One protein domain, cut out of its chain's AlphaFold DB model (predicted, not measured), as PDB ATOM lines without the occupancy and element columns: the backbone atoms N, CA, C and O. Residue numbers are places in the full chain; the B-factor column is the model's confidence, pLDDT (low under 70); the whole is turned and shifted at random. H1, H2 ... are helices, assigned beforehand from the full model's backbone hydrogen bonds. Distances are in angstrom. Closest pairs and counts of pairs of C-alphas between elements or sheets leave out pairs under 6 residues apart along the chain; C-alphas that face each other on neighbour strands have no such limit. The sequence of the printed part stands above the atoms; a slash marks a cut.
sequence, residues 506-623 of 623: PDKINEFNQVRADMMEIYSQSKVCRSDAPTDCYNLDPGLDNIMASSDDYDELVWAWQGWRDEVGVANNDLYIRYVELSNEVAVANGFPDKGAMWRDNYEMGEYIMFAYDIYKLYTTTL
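AT A GLANCE: This is residues 506 to 623 of the 623 residues of a protein of Stichopus japonicus (UniProt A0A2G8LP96). A flat, open arch of helices: H3 and H4 follow each other round its bend, H1 packs on H4, H2 folds against H3 at one foot, H5 packs on H4, and H6 sticks out. The printed part has 118 residues with six named helices, H1 to H6 in order, and no named strand. It is all helix and extended, with a radius of gyration of 20.8 A for the C-alphas and spans of 56 by 52 by 20 A.

IN THESE COORDINATES: H1, residues 506 to 525, 28.2 A, begins at C-alpha (5.547, 45.392, -22.372). H2 is 544 to 550, H3 554 to 571, 25.6 A, H4 573 to 589, 24.6 A, and H5 595 to 601. H6, 608 to 620, 18.6 A, ends at C-alpha (-26.455, 8.662, -13.952).

HOW THE PARTS SIT: H1 touches H4, opposite ways at a steep tilt of 39 degrees; the closest C-alphas, Val 515 and Leu 575, are 6.0 A apart. H2 and H3 form a hairpin, closest at C-alphas 548 and 557, 5.7 A. H5 touches H4, closest at C-alphas 595 and 584, 4.8 A. Every O i to N i+4 pair is within hydrogen-bond range in H1, H2, H4 and H5; H3 has 13 of 14, H6 8 of 9.

THE WHOLE: The printed part has no cut. The H1 to H2 link is long. Residues 602 to 623 stand free. Residues 590 and 601 to 623 have pLDDT under 70.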
ATOM      1  N   PRO A 506       4.596  46.492 -22.538       71.88
ATOM      2  CA  PRO A 506       5.547  45.392 -22.372       71.88
ATOM      3  C   PRO A 506       6.311  45.413 -21.044       71.88
ATOM      4  O   PRO A 506       6.604  44.346 -20.501       71.88
ATOM      5  N   ASP A 507       6.611  46.594 -20.499       78.06
ATOM      6  CA  ASP A 507       7.373  46.714 -19.253       78.06
ATOM      7  C   ASP A 507       6.516  46.295 -18.056       78.06
ATOM      8  O   ASP A 507       6.981  45.546 -17.195       78.06
ATOM      9  N   LYS A 508       5.228  46.661 -18.052       81.00
ATOM     10  CA  LYS A 508       4.264  46.193 -17.040       81.00
ATOM     11  C   LYS A 508       3.986  44.697 -17.132       81.00
ATOM     12  O   LYS A 508       3.818  44.042 -16.106       81.00
ATOM     13  N   ILE A 509       3.935  44.133 -18.342       76.75
ATOM     14  CA  ILE A 509       3.759  42.684 -18.537       76.75
ATOM     15  C   ILE A 509       4.973  41.924 -17.983       76.75
ATOM     16  O   ILE A 509       4.812  40.902 -17.310       76.75
ATOM     17  N   ASN A 510       6.184  42.428 -18.225       80.25
ATOM     18  CA  ASN A 510       7.405  41.857 -17.659       80.25
ATOM     19  C   ASN A 510       7.434  41.989 -16.131       80.25
ATOM     20  O   ASN A 510       7.714  41.004 -15.453       80.25
ATOM     21  N   GLU A 511       7.073  43.155 -15.587       87.44
ATOM     22  CA  GLU A 511       6.964  43.384 -14.141       87.44
ATOM     23  C   GLU A 511       5.966  42.412 -13.490       87.44
ATOM     24  O   GLU A 511       6.292  41.761 -12.500       87.44
ATOM     25  N   PHE A 512       4.777  42.242 -14.077       84.81
ATOM     26  CA  PHE A 512       3.758  41.313 -13.584       84.81
ATOM     27  C   PHE A 512       4.267  39.868 -13.510       84.81
ATOM     28  O   PHE A 512       4.018  39.156 -12.530       84.81
ATOM     29  N   ASN A 513       4.981  39.426 -14.547       80.38
ATOM     30  CA  ASN A 513       5.551  38.084 -14.587       80.38
ATOM     31  C   ASN A 513       6.716  37.925 -13.601       80.38
ATOM     32  O   ASN A 513       6.808  36.880 -12.959       80.38
ATOM     33  N   GLN A 514       7.547  38.956 -13.432       86.50
ATOM     34  CA  GLN A 514       8.654  38.947 -12.478       86.50
ATOM     35  C   GLN A 514       8.153  38.881 -11.032       86.50
ATOM     36  O   GLN A 514       8.577  38.005 -10.290       86.50
ATOM     37  N   VAL A 515       7.180  39.717 -10.650       90.38
ATOM     38  CA  VAL A 515       6.606  39.710  -9.291       90.38
ATOM     39  C   VAL A 515       6.027  38.334  -8.942       90.38
ATOM     40  O   VAL A 515       6.221  37.841  -7.833       90.38
ATOM     41  N   ARG A 516       5.354  37.665  -9.890       88.50
ATOM     42  CA  ARG A 516       4.878  36.284  -9.693       88.50
ATOM     43  C   ARG A 516       6.020  35.285  -9.511       88.50
ATOM     44  O   ARG A 516       5.885  34.391  -8.677       88.50
ATOM     45  N   ALA A 517       7.087  35.400 -10.300       81.88
ATOM     46  CA  ALA A 517       8.251  34.522 -10.206       81.88
ATOM     47  C   ALA A 517       8.955  34.684  -8.849       81.88
ATOM     48  O   ALA A 517       9.158  33.691  -8.153       81.88
ATOM     49  N   ASP A 518       9.199  35.926  -8.423       89.69
ATOM     50  CA  ASP A 518       9.835  36.249  -7.140       89.69
ATOM     51  C   ASP A 518       9.012  35.707  -5.962       89.69
ATOM     52  O   ASP A 518       9.544  35.061  -5.057       89.69
ATOM     53  N   MET A 519       7.686  35.891  -5.995       91.75
ATOM     54  CA  MET A 519       6.798  35.353  -4.961       91.75
ATOM     55  C   MET A 519       6.825  33.822  -4.892       91.75
ATOM     56  O   MET A 519       6.777  33.249  -3.800       91.75
ATOM     57  N   MET A 520       6.879  33.155  -6.050       84.00
ATOM     58  CA  MET A 520       6.946  31.695  -6.135       84.00
ATOM     59  C   MET A 520       8.283  31.164  -5.613       84.00
ATOM     60  O   MET A 520       8.308  30.150  -4.911       84.00
ATOM     61  N   GLU A 521       9.382  31.857  -5.914       86.19
ATOM     62  CA  GLU A 521      10.709  31.532  -5.402       86.19
ATOM     63  C   GLU A 521      10.757  31.650  -3.876       86.19
ATOM     64  O   GLU A 521      11.129  30.681  -3.213       86.19
ATOM     65  N   ILE A 522      10.285  32.767  -3.308       90.38
ATOM     66  CA  ILE A 522      10.209  32.972  -1.850       90.38
ATOM     67  C   ILE A 522       9.366  31.874  -1.195       90.38
ATOM     68  O   ILE A 522       9.785  31.262  -0.215       90.38
ATOM     69  N   TYR A 523       8.185  31.580  -1.741       87.19
ATOM     70  CA  TYR A 523       7.301  30.550  -1.190       87.19
ATOM     71  C   TYR A 523       7.956  29.157  -1.175       87.19
ATOM     72  O   TYR A 523       7.737  28.385  -0.241       87.19
ATOM     73  N   SER A 524       8.764  28.843  -2.194       82.81
ATOM     74  CA  SER A 524       9.328  27.502  -2.409       82.81
ATOM     75  C   SER A 524      10.703  27.292  -1.765       82.81
ATOM     76  O   SER A 524      11.038  26.170  -1.389       82.81
ATOM     77  N   GLN A 525      11.520  28.345  -1.669       85.62
ATOM     78  CA  GLN A 525      12.921  28.259  -1.236       85.62
ATOM     79  C   GLN A 525      13.148  28.728   0.208       85.62
ATOM     80  O   GLN A 525      14.203  28.430   0.776       85.62
ATOM     81  N   SER A 526      12.190  29.444   0.810       90.50
ATOM     82  CA  SER A 526      12.301  29.898   2.198       90.50
ATOM     83  C   SER A 526      12.343  28.730   3.181       90.50
ATOM     84  O   SER A 526      11.586  27.762   3.075       90.50
ATOM     85  N   LYS A 527      13.228  28.860   4.171       91.81
ATOM     86  CA  LYS A 527      13.517  27.841   5.183       91.81
ATOM     87  C   LYS A 527      13.210  28.357   6.572       91.81
ATOM     88  O   LYS A 527      13.665  29.433   6.943       91.81
ATOM     89  N   VAL A 528      12.545  27.530   7.367       92.38
ATOM     90  CA  VAL A 528      12.290  27.795   8.784       92.38
ATOM     91  C   VAL A 528      13.199  26.909   9.615       92.38
ATOM     92  O   VAL A 528      13.125  25.685   9.516       92.38
ATOM     93  N   CYS A 529      14.058  27.521  10.428       91.94
ATOM     94  CA  CYS A 529      15.021  26.816  11.269       91.94
ATOM     95  C   CYS A 529      14.585  26.800  12.738       91.94
ATOM     96  O   CYS A 529      13.996  27.765  13.233       91.94
ATOM     97  N   ARG A 530      14.902  25.726  13.466       86.44
ATOM     98  CA  ARG A 530      14.664  25.678  14.915       86.44
ATOM     99  C   ARG A 530      15.648  26.558  15.682       86.44
ATOM    100  O   ARG A 530      16.844  26.580  15.400       86.44
ATOM    101  N   SER A 531      15.157  27.262  16.700       81.38
ATOM    102  CA  SER A 531      15.981  28.168  17.515       81.38
ATOM    103  C   SER A 531      17.019  27.441  18.377       81.38
ATOM    104  O   SER A 531      18.076  27.993  18.673       81.38
ATOM    105  N   ASP A 532      16.719  26.212  18.791       81.50
ATOM    106  CA  ASP A 532      17.578  25.336  19.594       81.50
ATOM    107  C   ASP A 532      18.489  24.433  18.740       81.50
ATOM    108  O   ASP A 532      19.507  23.944  19.235       81.50
ATOM    109  N   ALA A 533      18.182  24.282  17.449       81.62
ATOM    110  CA  ALA A 533      19.003  23.587  16.462       81.62
ATOM    111  C   ALA A 533      19.016  24.352  15.119       81.62
ATOM    112  O   ALA A 533      18.320  23.966  14.185       81.62
ATOM    113  N   PRO A 534      19.843  25.407  14.965       78.88
ATOM    114  CA  PRO A 534      19.809  26.299  13.794       78.88
ATOM    115  C   PRO A 534      20.173  25.654  12.447       78.88
ATOM    116  O   PRO A 534      20.052  26.289  11.406       78.88
ATOM    117  N   THR A 535      20.672  24.419  12.456       83.50
ATOM    118  CA  THR A 535      20.934  23.618  11.249       83.50
ATOM    119  C   THR A 535      19.745  22.751  10.841       83.50
ATOM    120  O   THR A 535      19.783  22.140   9.776       83.50
ATOM    121  N   ASP A 536      18.728  22.656  11.696       88.19
ATOM    122  CA  ASP A 536      17.498  21.912  11.462       88.19
ATOM    123  C   ASP A 536      16.462  22.852  10.836       88.19
ATOM    124  O   ASP A 536      15.741  23.568  11.535       88.19
ATOM    125  N   CYS A 537      16.484  22.916   9.503       91.56
ATOM    126  CA  CYS A 537      15.707  23.858   8.709       91.56
ATOM    127  C   CYS A 537      14.838  23.136   7.683       91.56
ATOM    128  O   CYS A 537      15.319  22.254   6.970       91.56
ATOM    129  N   TYR A 538      13.595  23.586   7.547       92.06
ATOM    130  CA  TYR A 538      12.587  22.948   6.705       92.06
ATOM    131  C   TYR A 538      11.994  23.945   5.711       92.06
ATOM    132  O   TYR A 538      11.721  25.092   6.067       92.06
ATOM    133  N   ASN A 539      11.782  23.488   4.477       90.69
ATOM    134  CA  ASN A 539      10.912  24.167   3.516       90.69
ATOM    135  C   ASN A 539       9.445  23.844   3.844       90.69
ATOM    136  O   ASN A 539       9.169  22.945   4.646       90.69
ATOM    137  N   LEU A 540       8.502  24.532   3.193       89.12
ATOM    138  CA  LEU A 540       7.090  24.166   3.306       89.12
ATOM    139  C   LEU A 540       6.853  22.723   2.846       89.12
ATOM    140  O   LEU A 540       6.311  21.946   3.618       89.12
ATOM    141  N   ASP A 541       7.301  22.386   1.634       83.25
ATOM    142  CA  ASP A 541       7.191  21.054   1.033       83.25
ATOM    143  C   ASP A 541       8.552  20.631   0.425       83.25
ATOM    144  O   ASP A 541       9.090  21.358  -0.421       83.25
ATOM    145  N   PRO A 542       9.153  19.500   0.847       80.19
ATOM    146  CA  PRO A 542       8.759  18.674   1.984       80.19
ATOM    147  C   PRO A 542       9.354  19.223   3.288       80.19
ATOM    148  O   PRO A 542      10.533  19.586   3.354       80.19
ATOM    149  N   GLY A 543       8.574  19.224   4.359       90.06
ATOM    150  CA  GLY A 543       9.067  19.520   5.697       90.06
ATOM    151  C   GLY A 543       7.961  19.977   6.630       90.06
ATOM    152  O   GLY A 543       7.396  19.177   7.376       90.06
ATOM    153  N   LEU A 544       7.682  21.279   6.610       92.50
ATOM    154  CA  LEU A 544       6.712  21.888   7.520       92.50
ATOM    155  C   LEU A 544       5.289  21.390   7.256       92.50
ATOM    156  O   LEU A 544       4.521  21.252   8.203       92.50
ATOM    157  N   ASP A 545       4.945  21.081   6.005       91.88
ATOM    158  CA  ASP A 545       3.683  20.452   5.609       91.88
ATOM    159  C   ASP A 545       3.420  19.139   6.364       91.88
ATOM    160  O   ASP A 545       2.341  18.937   6.921       91.88
ATOM    161  N   ASN A 546       4.434  18.279   6.463       92.88
ATOM    162  CA  ASN A 546       4.353  16.998   7.147       92.88
ATOM    163  C   ASN A 546       4.223  17.190   8.661       92.88
ATOM    164  O   ASN A 546       3.432  16.495   9.298       92.88
ATOM    165  N   ILE A 547       4.949  18.152   9.235       93.19
ATOM    166  CA  ILE A 547       4.853  18.488  10.663       93.19
ATOM    167  C   ILE A 547       3.449  19.012  10.987       93.19
ATOM    168  O   ILE A 547       2.808  18.505  11.903       93.19
ATOM    169  N   MET A 548       2.929  19.954  10.193       93.81
ATOM    170  CA  MET A 548       1.578  20.500  10.366       93.81
ATOM    171  C   MET A 548       0.477  19.450  10.177       93.81
ATOM    172  O   MET A 548      -0.586  19.566  10.784       93.81
ATOM    173  N   ALA A 549       0.710  18.435   9.343       93.06
ATOM    174  CA  ALA A 549      -0.261  17.376   9.085       93.06
ATOM    175  C   ALA A 549      -0.254  16.250  10.132       93.06
ATOM    176  O   ALA A 549      -1.275  15.585  10.299       93.06
ATOM    177  N   SER A 550       0.886  15.987  10.780       94.31
ATOM    178  CA  SER A 550       1.084  14.762  11.574       94.31
ATOM    179  C   SER A 550       1.456  14.975  13.039       94.31
ATOM    180  O   SER A 550       1.366  14.018  13.808       94.31
ATOM    181  N   SER A 551       1.867  16.180  13.439       95.12
ATOM    182  CA  SER A 551       2.196  16.466  14.833       95.12
ATOM    183  C   SER A 551       0.947  16.762  15.663       95.12
ATOM    184  O   SER A 551       0.078  17.524  15.246       95.12
ATOM    185  N   ASP A 552       0.899  16.198  16.871       95.25
ATOM    186  CA  ASP A 552      -0.087  16.526  17.909       95.25
ATOM    187  C   ASP A 552       0.496  17.487  18.974       95.25
ATOM    188  O   ASP A 552      -0.175  17.816  19.958       95.25
ATOM    189  N   ASP A 553       1.755  17.922  18.819       96.50
ATOM    190  CA  ASP A 553       2.430  18.832  19.746       96.50
ATOM    191  C   ASP A 553       2.093  20.291  19.407       96.50
ATOM    192  O   ASP A 553       2.408  20.805  18.332       96.50
ATOM    193  N   TYR A 554       1.442  20.974  20.348       95.00
ATOM    194  CA  TYR A 554       0.995  22.352  20.166       95.00
ATOM    195  C   TYR A 554       2.147  23.323  19.878       95.00
ATOM    196  O   TYR A 554       2.016  24.169  18.994       95.00
ATOM    197  N   ASP A 555       3.263  23.215  20.601       94.38
ATOM    198  CA  ASP A 555       4.378  24.153  20.465       94.38
ATOM    199  C   ASP A 555       5.116  23.921  19.137       94.38
ATOM    200  O   ASP A 555       5.547  24.874  18.482       94.38
ATOM    201  N   GLU A 556       5.188  22.666  18.687       93.25
ATOM    202  CA  GLU A 556       5.736  22.302  17.380       93.25
ATOM    203  C   GLU A 556       4.870  22.810  16.218       93.25
ATOM    204  O   GLU A 556       5.395  23.384  15.260       93.25
ATOM    205  N   LEU A 557       3.544  22.674  16.318       95.50
ATOM    206  CA  LEU A 557       2.603  23.205  15.328       95.50
ATOM    207  C   LEU A 557       2.650  24.737  15.261       95.50
ATOM    208  O   LEU A 557       2.628  25.317  14.171       95.50
ATOM    209  N   VAL A 558       2.738  25.401  16.417       94.88
ATOM    210  CA  VAL A 558       2.858  26.861  16.495       94.88
ATOM    211  C   VAL A 558       4.164  27.327  15.859       94.88
ATOM    212  O   VAL A 558       4.123  28.243  15.040       94.88
ATOM    213  N   TRP A 559       5.298  26.689  16.168       94.44
ATOM    214  CA  TRP A 559       6.582  27.007  15.538       94.44
ATOM    215  C   TRP A 559       6.538  26.815  14.017       94.44
ATOM    216  O   TRP A 559       6.944  27.718  13.285       94.44
ATOM    217  N   ALA A 560       6.008  25.684  13.540       93.44
ATOM    218  CA  ALA A 560       5.956  25.380  12.112       93.44
ATOM    219  C   ALA A 560       5.117  26.412  11.341       93.44
ATOM    220  O   ALA A 560       5.567  26.944  10.325       93.44
ATOM    221  N   TRP A 561       3.924  26.752  11.845       93.88
ATOM    222  CA  TRP A 561       3.046  27.718  11.186       93.88
ATOM    223  C   TRP A 561       3.548  29.160  11.303       93.88
ATOM    224  O   TRP A 561       3.565  29.882  10.305       93.88
ATOM    225  N   GLN A 562       3.949  29.600  12.504       94.12
ATOM    226  CA  GLN A 562       4.421  30.973  12.715       94.12
ATOM    227  C   GLN A 562       5.728  31.220  11.972       94.12
ATOM    228  O   GLN A 562       5.829  32.210  11.257       94.12
ATOM    229  N   GLY A 563       6.688  30.298  12.063       92.56
ATOM    230  CA  GLY A 563       7.961  30.426  11.364       92.56
ATOM    231  C   GLY A 563       7.779  30.494   9.850       92.56
ATOM    232  O   GLY A 563       8.364  31.355   9.201       92.56
ATOM    233  N   TRP A 564       6.904  29.655   9.279       93.31
ATOM    234  CA  TRP A 564       6.613  29.716   7.846       93.31
ATOM    235  C   TRP A 564       5.948  31.037   7.450       93.31
ATOM    236  O   TRP A 564       6.351  31.679   6.478       93.31
ATOM    237  N   ARG A 565       4.949  31.469   8.228       92.50
ATOM    238  CA  ARG A 565       4.244  32.733   8.007       92.50
ATOM    239  C   ARG A 565       5.186  33.932   8.076       92.50
ATOM    240  O   ARG A 565       5.014  34.853   7.282       92.50
ATOM    241  N   ASP A 566       6.130  33.940   9.006       92.62
ATOM    242  CA  ASP A 566       7.026  35.072   9.219       92.62
ATOM    243  C   ASP A 566       8.095  35.150   8.118       92.62
ATOM    244  O   ASP A 566       8.284  36.217   7.538       92.62
ATOM    245  N   GLU A 567       8.713  34.027   7.740       91.19
ATOM    246  CA  GLU A 567       9.739  33.997   6.685       91.19
ATOM    247  C   GLU A 567       9.154  34.257   5.285       91.19
ATOM    248  O   GLU A 567       9.713  35.018   4.496       91.19
ATOM    249  N   VAL A 568       7.996  33.668   4.963       91.75
ATOM    250  CA  VAL A 568       7.370  33.819   3.636       91.75
ATOM    251  C   VAL A 568       6.497  35.065   3.564       91.75
ATOM    252  O   VAL A 568       6.539  35.803   2.580       91.75
ATOM    253  N   GLY A 569       5.678  35.315   4.585       87.81
ATOM    254  CA  GLY A 569       4.671  36.376   4.563       87.81
ATOM    255  C   GLY A 569       5.262  37.780   4.636       87.81
ATOM    256  O   GLY A 569       4.724  38.685   4.001       87.81
ATOM    257  N   VAL A 570       6.367  37.974   5.368       89.31
ATOM    258  CA  VAL A 570       7.055  39.274   5.423       89.31
ATOM    259  C   VAL A 570       7.733  39.571   4.088       89.31
ATOM    260  O   VAL A 570       7.530  40.650   3.537       89.31
ATOM    261  N   ALA A 571       8.472  38.605   3.534       90.31
ATOM    262  CA  ALA A 571       9.168  38.766   2.259       90.31
ATOM    263  C   ALA A 571       8.205  38.962   1.070       90.31
ATOM    264  O   ALA A 571       8.503  39.732   0.160       90.31
ATOM    265  N   ASN A 572       7.025  38.330   1.097       92.88
ATOM    266  CA  ASN A 572       6.018  38.464   0.041       92.88
ATOM    267  C   ASN A 572       5.076  39.666   0.192       92.88
ATOM    268  O   ASN A 572       4.252  39.873  -0.696       92.88
ATOM    269  N   ASN A 573       5.136  40.444   1.278       91.31
ATOM    270  CA  ASN A 573       4.115  41.458   1.563       91.31
ATOM    271  C   ASN A 573       4.005  42.517   0.452       91.31
ATOM    272  O   ASN A 573       2.946  42.664  -0.162       91.31
ATOM    273  N   ASP A 574       5.118  43.189   0.152       93.62
ATOM    274  CA  ASP A 574       5.162  44.259  -0.849       93.62
ATOM    275  C   ASP A 574       4.926  43.712  -2.266       93.62
ATOM    276  O   ASP A 574       4.211  44.318  -3.069       93.62
ATOM    277  N   LEU A 575       5.460  42.519  -2.556       94.12
ATOM    278  CA  LEU A 575       5.261  41.831  -3.833       94.12
ATOM    279  C   LEU A 575       3.790  41.466  -4.058       94.12
ATOM    280  O   LEU A 575       3.269  41.668  -5.151       94.12
ATOM    281  N   TYR A 576       3.087  40.990  -3.026       92.38
ATOM    282  CA  TYR A 576       1.668  40.647  -3.123       92.38
ATOM    283  C   TYR A 576       0.799  41.884  -3.364       92.38
ATOM    284  O   TYR A 576      -0.118  41.834  -4.184       92.38
ATOM    285  N   ILE A 577       1.096  43.006  -2.698       93.81
ATOM    286  CA  ILE A 577       0.406  44.281  -2.950       93.81
ATOM    287  C   ILE A 577       0.584  44.677  -4.416       93.81
ATOM    288  O   ILE A 577      -0.405  44.919  -5.111       93.81
ATOM    289  N   ARG A 578       1.825  44.649  -4.916       93.69
ATOM    290  CA  ARG A 578       2.118  45.001  -6.307       93.69
ATOM    291  C   ARG A 578       1.471  44.042  -7.308       93.69
ATOM    292  O   ARG A 578       0.936  44.475  -8.328       93.69
ATOM    293  N   TYR A 579       1.454  42.748  -6.999       92.50
ATOM    294  CA  TYR A 579       0.752  41.736  -7.782       92.50
ATOM    295  C   TYR A 579      -0.750  42.024  -7.875       92.50
ATOM    296  O   TYR A 579      -1.322  41.898  -8.957       92.50
ATOM    297  N   VAL A 580      -1.397  42.416  -6.772       91.50
ATOM    298  CA  VAL A 580      -2.829  42.750  -6.749       91.50
ATOM    299  C   VAL A 580      -3.116  44.007  -7.567       91.50
ATOM    300  O   VAL A 580      -4.080  44.010  -8.331       91.50
ATOM    301  N   GLU A 581      -2.280  45.043  -7.464       92.38
ATOM    302  CA  GLU A 581      -2.395  46.259  -8.283       92.38
ATOM    303  C   GLU A 581      -2.354  45.928  -9.778       92.38
ATOM    304  O   GLU A 581      -3.318  46.192 -10.498       92.38
ATOM    305  N   LEU A 582      -1.284  45.263 -10.225       88.62
ATOM    306  CA  LEU A 582      -1.111  44.885 -11.626       88.62
ATOM    307  C   LEU A 582      -2.204  43.909 -12.088       88.62
ATOM    308  O   LEU A 582      -2.707  44.018 -13.202       88.62
ATOM    309  N   SER A 583      -2.631  42.984 -11.227       86.94
ATOM    310  CA  SER A 583      -3.732  42.062 -11.528       86.94
ATOM    311  C   SER A 583      -5.076  42.769 -11.705       86.94
ATOM    312  O   SER A 583      -5.884  42.331 -12.525       86.94
ATOM    313  N   ASN A 584      -5.341  43.826 -10.935       87.69
ATOM    314  CA  ASN A 584      -6.551  44.632 -11.077       87.69
ATOM    315  C   ASN A 584      -6.491  45.499 -12.336       87.69
ATOM    316  O   ASN A 584      -7.501  45.606 -13.023       87.69
ATOM    317  N   GLU A 585      -5.324  46.045 -12.691       87.12
ATOM    318  CA  GLU A 585      -5.133  46.725 -13.981       87.12
ATOM    319  C   GLU A 585      -5.421  45.776 -15.157       87.12
ATOM    320  O   GLU A 585      -6.154  46.148 -16.072       87.12
ATOM    321  N   VAL A 586      -4.933  44.526 -15.102       82.06
ATOM    322  CA  VAL A 586      -5.273  43.485 -16.094       82.06
ATOM    323  C   VAL A 586      -6.784  43.261 -16.145       82.06
ATOM    324  O   VAL A 586      -7.355  43.198 -17.229       82.06
ATOM    325  N   ALA A 587      -7.441  43.128 -14.993       79.25
ATOM    326  CA  ALA A 587      -8.873  42.853 -14.927       79.25
ATOM    327  C   ALA A 587      -9.713  43.985 -15.530       79.25
ATOM    328  O   ALA A 587     -10.566  43.722 -16.376       79.25
ATOM    329  N   VAL A 588      -9.411  45.234 -15.167       78.69
ATOM    330  CA  VAL A 588     -10.075  46.428 -15.707       78.69
ATOM    331  C   VAL A 588      -9.865  46.538 -17.211       78.69
ATOM    332  O   VAL A 588     -10.817  46.798 -17.943       78.69
ATOM    333  N   ALA A 589      -8.652  46.261 -17.694       76.25
ATOM    334  CA  ALA A 589      -8.364  46.254 -19.124       76.25
ATOM    335  C   ALA A 589      -9.117  45.147 -19.894       76.25
ATOM    336  O   ALA A 589      -9.349  45.293 -21.090       76.25
ATOM    337  N   ASN A 590      -9.540  44.073 -19.216       69.00
ATOM    338  CA  ASN A 590     -10.401  43.018 -19.771       69.00
ATOM    339  C   ASN A 590     -11.899  43.237 -19.476       69.00
ATOM    340  O   ASN A 590     -12.694  42.323 -19.663       69.00
ATOM    341  N   GLY A 591     -12.306  44.420 -19.005       72.56
ATOM    342  CA  GLY A 591     -13.718  44.742 -18.773       72.56
ATOM    343  C   GLY A 591     -14.299  44.233 -17.448       72.56
ATOM    344  O   GLY A 591     -15.514  44.290 -17.259       72.56
ATOM    345  N   PHE A 592     -13.462  43.781 -16.510       75.94
ATOM    346  CA  PHE A 592     -13.880  43.358 -15.170       75.94
ATOM    347  C   PHE A 592     -13.635  44.452 -14.123       75.94
ATOM    348  O   PHE A 592     -12.656  45.188 -14.220       75.94
ATOM    349  N   PRO A 593     -14.460  44.548 -13.064       75.69
ATOM    350  CA  PRO A 593     -14.281  45.568 -12.028       75.69
ATOM    351  C   PRO A 593     -13.008  45.372 -11.190       75.69
ATOM    352  O   PRO A 593     -12.419  46.349 -10.733       75.69
ATOM    353  N   ASP A 594     -12.580  44.124 -10.979       84.56
ATOM    354  CA  ASP A 594     -11.352  43.775 -10.265       84.56
ATOM    355  C   ASP A 594     -10.892  42.348 -10.610       84.56
ATOM    356  O   ASP A 594     -11.605  41.567 -11.254       84.56
ATOM    357  N   LYS A 595      -9.685  41.982 -10.162       84.38
ATOM    358  CA  LYS A 595      -9.113  40.647 -10.359       84.38
ATOM    359  C   LYS A 595      -9.973  39.550  -9.748       84.38
ATOM    360  O   LYS A 595      -9.993  38.443 -10.275       84.38
ATOM    361  N   GLY A 596     -10.667  39.828  -8.649       80.12
ATOM    362  CA  GLY A 596     -11.574  38.878  -8.021       80.12
ATOM    363  C   GLY A 596     -12.751  38.538  -8.931       80.12
ATOM    364  O   GLY A 596     -13.068  37.362  -9.068       80.12
ATOM    365  N   ALA A 597     -13.370  39.532  -9.569       76.81
ATOM    366  CA  ALA A 597     -14.440  39.337 -10.545       76.81
ATOM    367  C   ALA A 597     -13.937  38.611 -11.797       76.81
ATOM    368  O   ALA A 597     -14.516  37.603 -12.174       76.81
ATOM    369  N   MET A 598     -12.804  39.036 -12.357       78.19
ATOM    370  CA  MET A 598     -12.159  38.362 -13.492       78.19
ATOM    371  C   MET A 598     -11.773  36.908 -13.172       78.19
ATOM    372  O   MET A 598     -11.878  36.023 -14.012       78.19
ATOM    373  N   TRP A 599     -11.292  36.627 -11.957       74.25
ATOM    374  CA  TRP A 599     -10.946  35.261 -11.560       74.25
ATOM    375  C   TRP A 599     -12.194  34.416 -11.349       74.25
ATOM    376  O   TRP A 599     -12.214  33.247 -11.731       74.25
ATOM    377  N   ARG A 600     -13.233  35.016 -10.760       73.62
ATOM    378  CA  ARG A 600     -14.527  34.373 -10.612       73.62
ATOM    379  C   ARG A 600     -15.230  34.185 -11.938       73.62
ATOM    380  O   ARG A 600     -15.972  33.238 -11.978       73.62
ATOM    381  N   ASP A 601     -14.966  34.937 -12.999       69.94
ATOM    382  CA  ASP A 601     -15.605  34.755 -14.313       69.94
ATOM    383  C   ASP A 601     -15.464  33.322 -14.860       69.94
ATOM    384  O   ASP A 601     -16.450  32.677 -15.201       69.94
ATOM    385  N   ASN A 602     -14.263  32.741 -14.756       55.31
ATOM    386  CA  ASN A 602     -14.012  31.333 -15.105       55.31
ATOM    387  C   ASN A 602     -14.779  30.315 -14.227       55.31
ATOM    388  O   ASN A 602     -14.873  29.140 -14.580       55.31
ATOM    389  N   TYR A 603     -15.286  30.735 -13.063       53.50
ATOM    390  CA  TYR A 603     -16.065  29.916 -12.118       53.50
ATOM    391  C   TYR A 603     -17.545  30.329 -12.029       53.50
ATOM    392  O   TYR A 603     -18.390  29.530 -11.621       53.50
ATOM    393  N   GLU A 604     -17.872  31.556 -12.422       47.25
ATOM    394  CA  GLU A 604     -19.190  32.137 -12.602       47.25
ATOM    395  C   GLU A 604     -19.664  31.709 -13.983       47.25
ATOM    396  O   GLU A 604     -19.994  32.484 -14.872       47.25
ATOM    397  N   MET A 605     -19.782  30.390 -14.111       46.75
ATOM    398  CA  MET A 605     -20.761  29.783 -14.982       46.75
ATOM    399  C   MET A 605     -22.104  30.382 -14.547       46.75
ATOM    400  O   MET A 605     -22.691  29.929 -13.560       46.75
ATOM    401  N   GLY A 606     -22.582  31.414 -15.253       43.91
ATOM    402  CA  GLY A 606     -23.861  32.103 -15.001       43.91
ATOM    403  C   GLY A 606     -25.079  31.165 -14.945       43.91
ATOM    404  O   GLY A 606     -26.188  31.574 -14.610       43.91
ATOM    405  N   GLU A 607     -24.857  29.877 -15.207       44.47
ATOM    406  CA  GLU A 607     -25.764  28.762 -15.015       44.47
ATOM    407  C   GLU A 607     -25.186  27.699 -14.054       44.47
ATOM    408  O   GLU A 607     -24.975  26.544 -14.425       44.47
ATOM    409  N   TYR A 608     -25.005  28.034 -12.773       41.78
ATOM    410  CA  TYR A 608     -24.698  27.047 -11.715       41.78
ATOM    411  C   TYR A 608     -25.711  25.879 -11.665       41.78
ATOM    412  O   TYR A 608     -25.418  24.794 -11.165       41.78
ATOM    413  N   ILE A 609     -26.909  26.082 -12.217       43.09
ATOM    414  CA  ILE A 609     -27.950  25.061 -12.327       43.09
ATOM    415  C   ILE A 609     -27.644  24.045 -13.433       43.09
ATOM    416  O   ILE A 609     -27.984  22.882 -13.250       43.09
ATOM    417  N   MET A 610     -26.983  24.420 -14.537       40.28
ATOM    418  CA  MET A 610     -26.781  23.499 -15.661       40.28
ATOM    419  C   MET A 610     -25.517  22.648 -15.562       40.28
ATOM    420  O   MET A 610     -25.577  21.457 -15.856       40.28
ATOM    421  N   PHE A 611     -24.409  23.179 -15.045       42.81
ATOM    422  CA  PHE A 611     -23.190  22.380 -14.871       42.81
ATOM    423  C   PHE A 611     -23.349  21.288 -13.797       42.81
ATOM    424  O   PHE A 611     -22.941  20.144 -13.994       42.81
ATOM    425  N   ALA A 612     -24.040  21.596 -12.691       42.50
ATOM    426  CA  ALA A 612     -24.425  20.596 -11.692       42.50
ATOM    427  C   ALA A 612     -25.365  19.524 -12.281       42.50
ATOM    428  O   ALA A 612     -25.294  18.356 -11.896       42.50
ATOM    429  N   TYR A 613     -26.206  19.899 -13.250       44.47
ATOM    430  CA  TYR A 613     -27.119  18.995 -13.951       44.47
ATOM    431  C   TYR A 613     -26.401  18.094 -14.969       44.47
ATOM    432  O   TYR A 613     -26.766  16.927 -15.125       44.47
ATOM    433  N   ASP A 614     -25.351  18.592 -15.623       48.19
ATOM    434  CA  ASP A 614     -24.542  17.813 -16.565       48.19
ATOM    435  C   ASP A 614     -23.556  16.872 -15.848       48.19
ATOM    436  O   ASP A 614     -23.405  15.720 -16.264       48.19
ATOM    437  N   ILE A 615     -22.996  17.270 -14.696       46.50
ATOM    438  CA  ILE A 615     -22.278  16.346 -13.797       46.50
ATOM    439  C   ILE A 615     -23.233  15.270 -13.255       46.50
ATOM    440  O   ILE A 615     -22.896  14.085 -13.254       46.50
ATOM    441  N   TYR A 616     -24.455  15.644 -12.863       44.44
ATOM    442  CA  TYR A 616     -25.481  14.687 -12.441       44.44
ATOM    443  C   TYR A 616     -25.858  13.697 -13.560       44.44
ATOM    444  O   TYR A 616     -26.039  12.509 -13.290       44.44
ATOM    445  N   LYS A 617     -25.896  14.129 -14.829       44.84
ATOM    446  CA  LYS A 617     -26.064  13.236 -15.994       44.84
ATOM    447  C   LYS A 617     -24.887  12.280 -16.196       44.84
ATOM    448  O   LYS A 617     -25.116  11.109 -16.497       44.84
ATOM    449  N   LEU A 618     -23.650  12.743 -16.023       45.56
ATOM    450  CA  LEU A 618     -22.441  11.918 -16.166       45.56
ATOM    451  C   LEU A 618     -22.394  10.774 -15.139       45.56
ATOM    452  O   LEU A 618     -22.024   9.657 -15.489       45.56
ATOM    453  N   TYR A 619     -22.858  11.012 -13.909       41.69
ATOM    454  CA  TYR A 619     -22.957   9.975 -12.871       41.69
ATOM    455  C   TYR A 619     -24.199   9.070 -12.981       41.69
ATOM    456  O   TYR A 619     -24.245   8.023 -12.340       41.69
ATOM    457  N   THR A 620     -25.199   9.429 -13.795       47.41
ATOM    458  CA  THR A 620     -26.455   8.662 -13.952       47.41
ATOM    459  C   THR A 620     -26.577   7.926 -15.287       47.41
ATOM    460  O   THR A 620     -27.573   7.251 -15.522       47.41
ATOM    461  N   THR A 621     -25.566   8.005 -16.156       46.81
ATOM    462  CA  THR A 621     -25.530   7.301 -17.455       46.81
ATOM    463  C   THR A 621     -24.667   6.032 -17.456       46.81
ATOM    464  O   THR A 621     -24.489   5.417 -18.505       46.81
ATOM    465  N   THR A 622     -24.175   5.585 -16.294       46.97
ATOM    466  CA  THR A 622     -23.493   4.280 -16.131       46.97
ATOM    467  C   THR A 622     -24.152   3.317 -15.135       46.97
ATOM    468  O   THR A 622     -23.503   2.366 -14.698       46.97
ATOM    469  N   LEU A 623     -25.443   3.487 -14.829       34.78
ATOM    470  CA  LEU A 623     -26.252   2.469 -14.142       34.78
ATOM    471  C   LEU A 623     -27.614   2.281 -14.806       34.78
ATOM    472  O   LEU A 623     -28.293   3.303 -15.043       34.78
TER     473      LEU A 623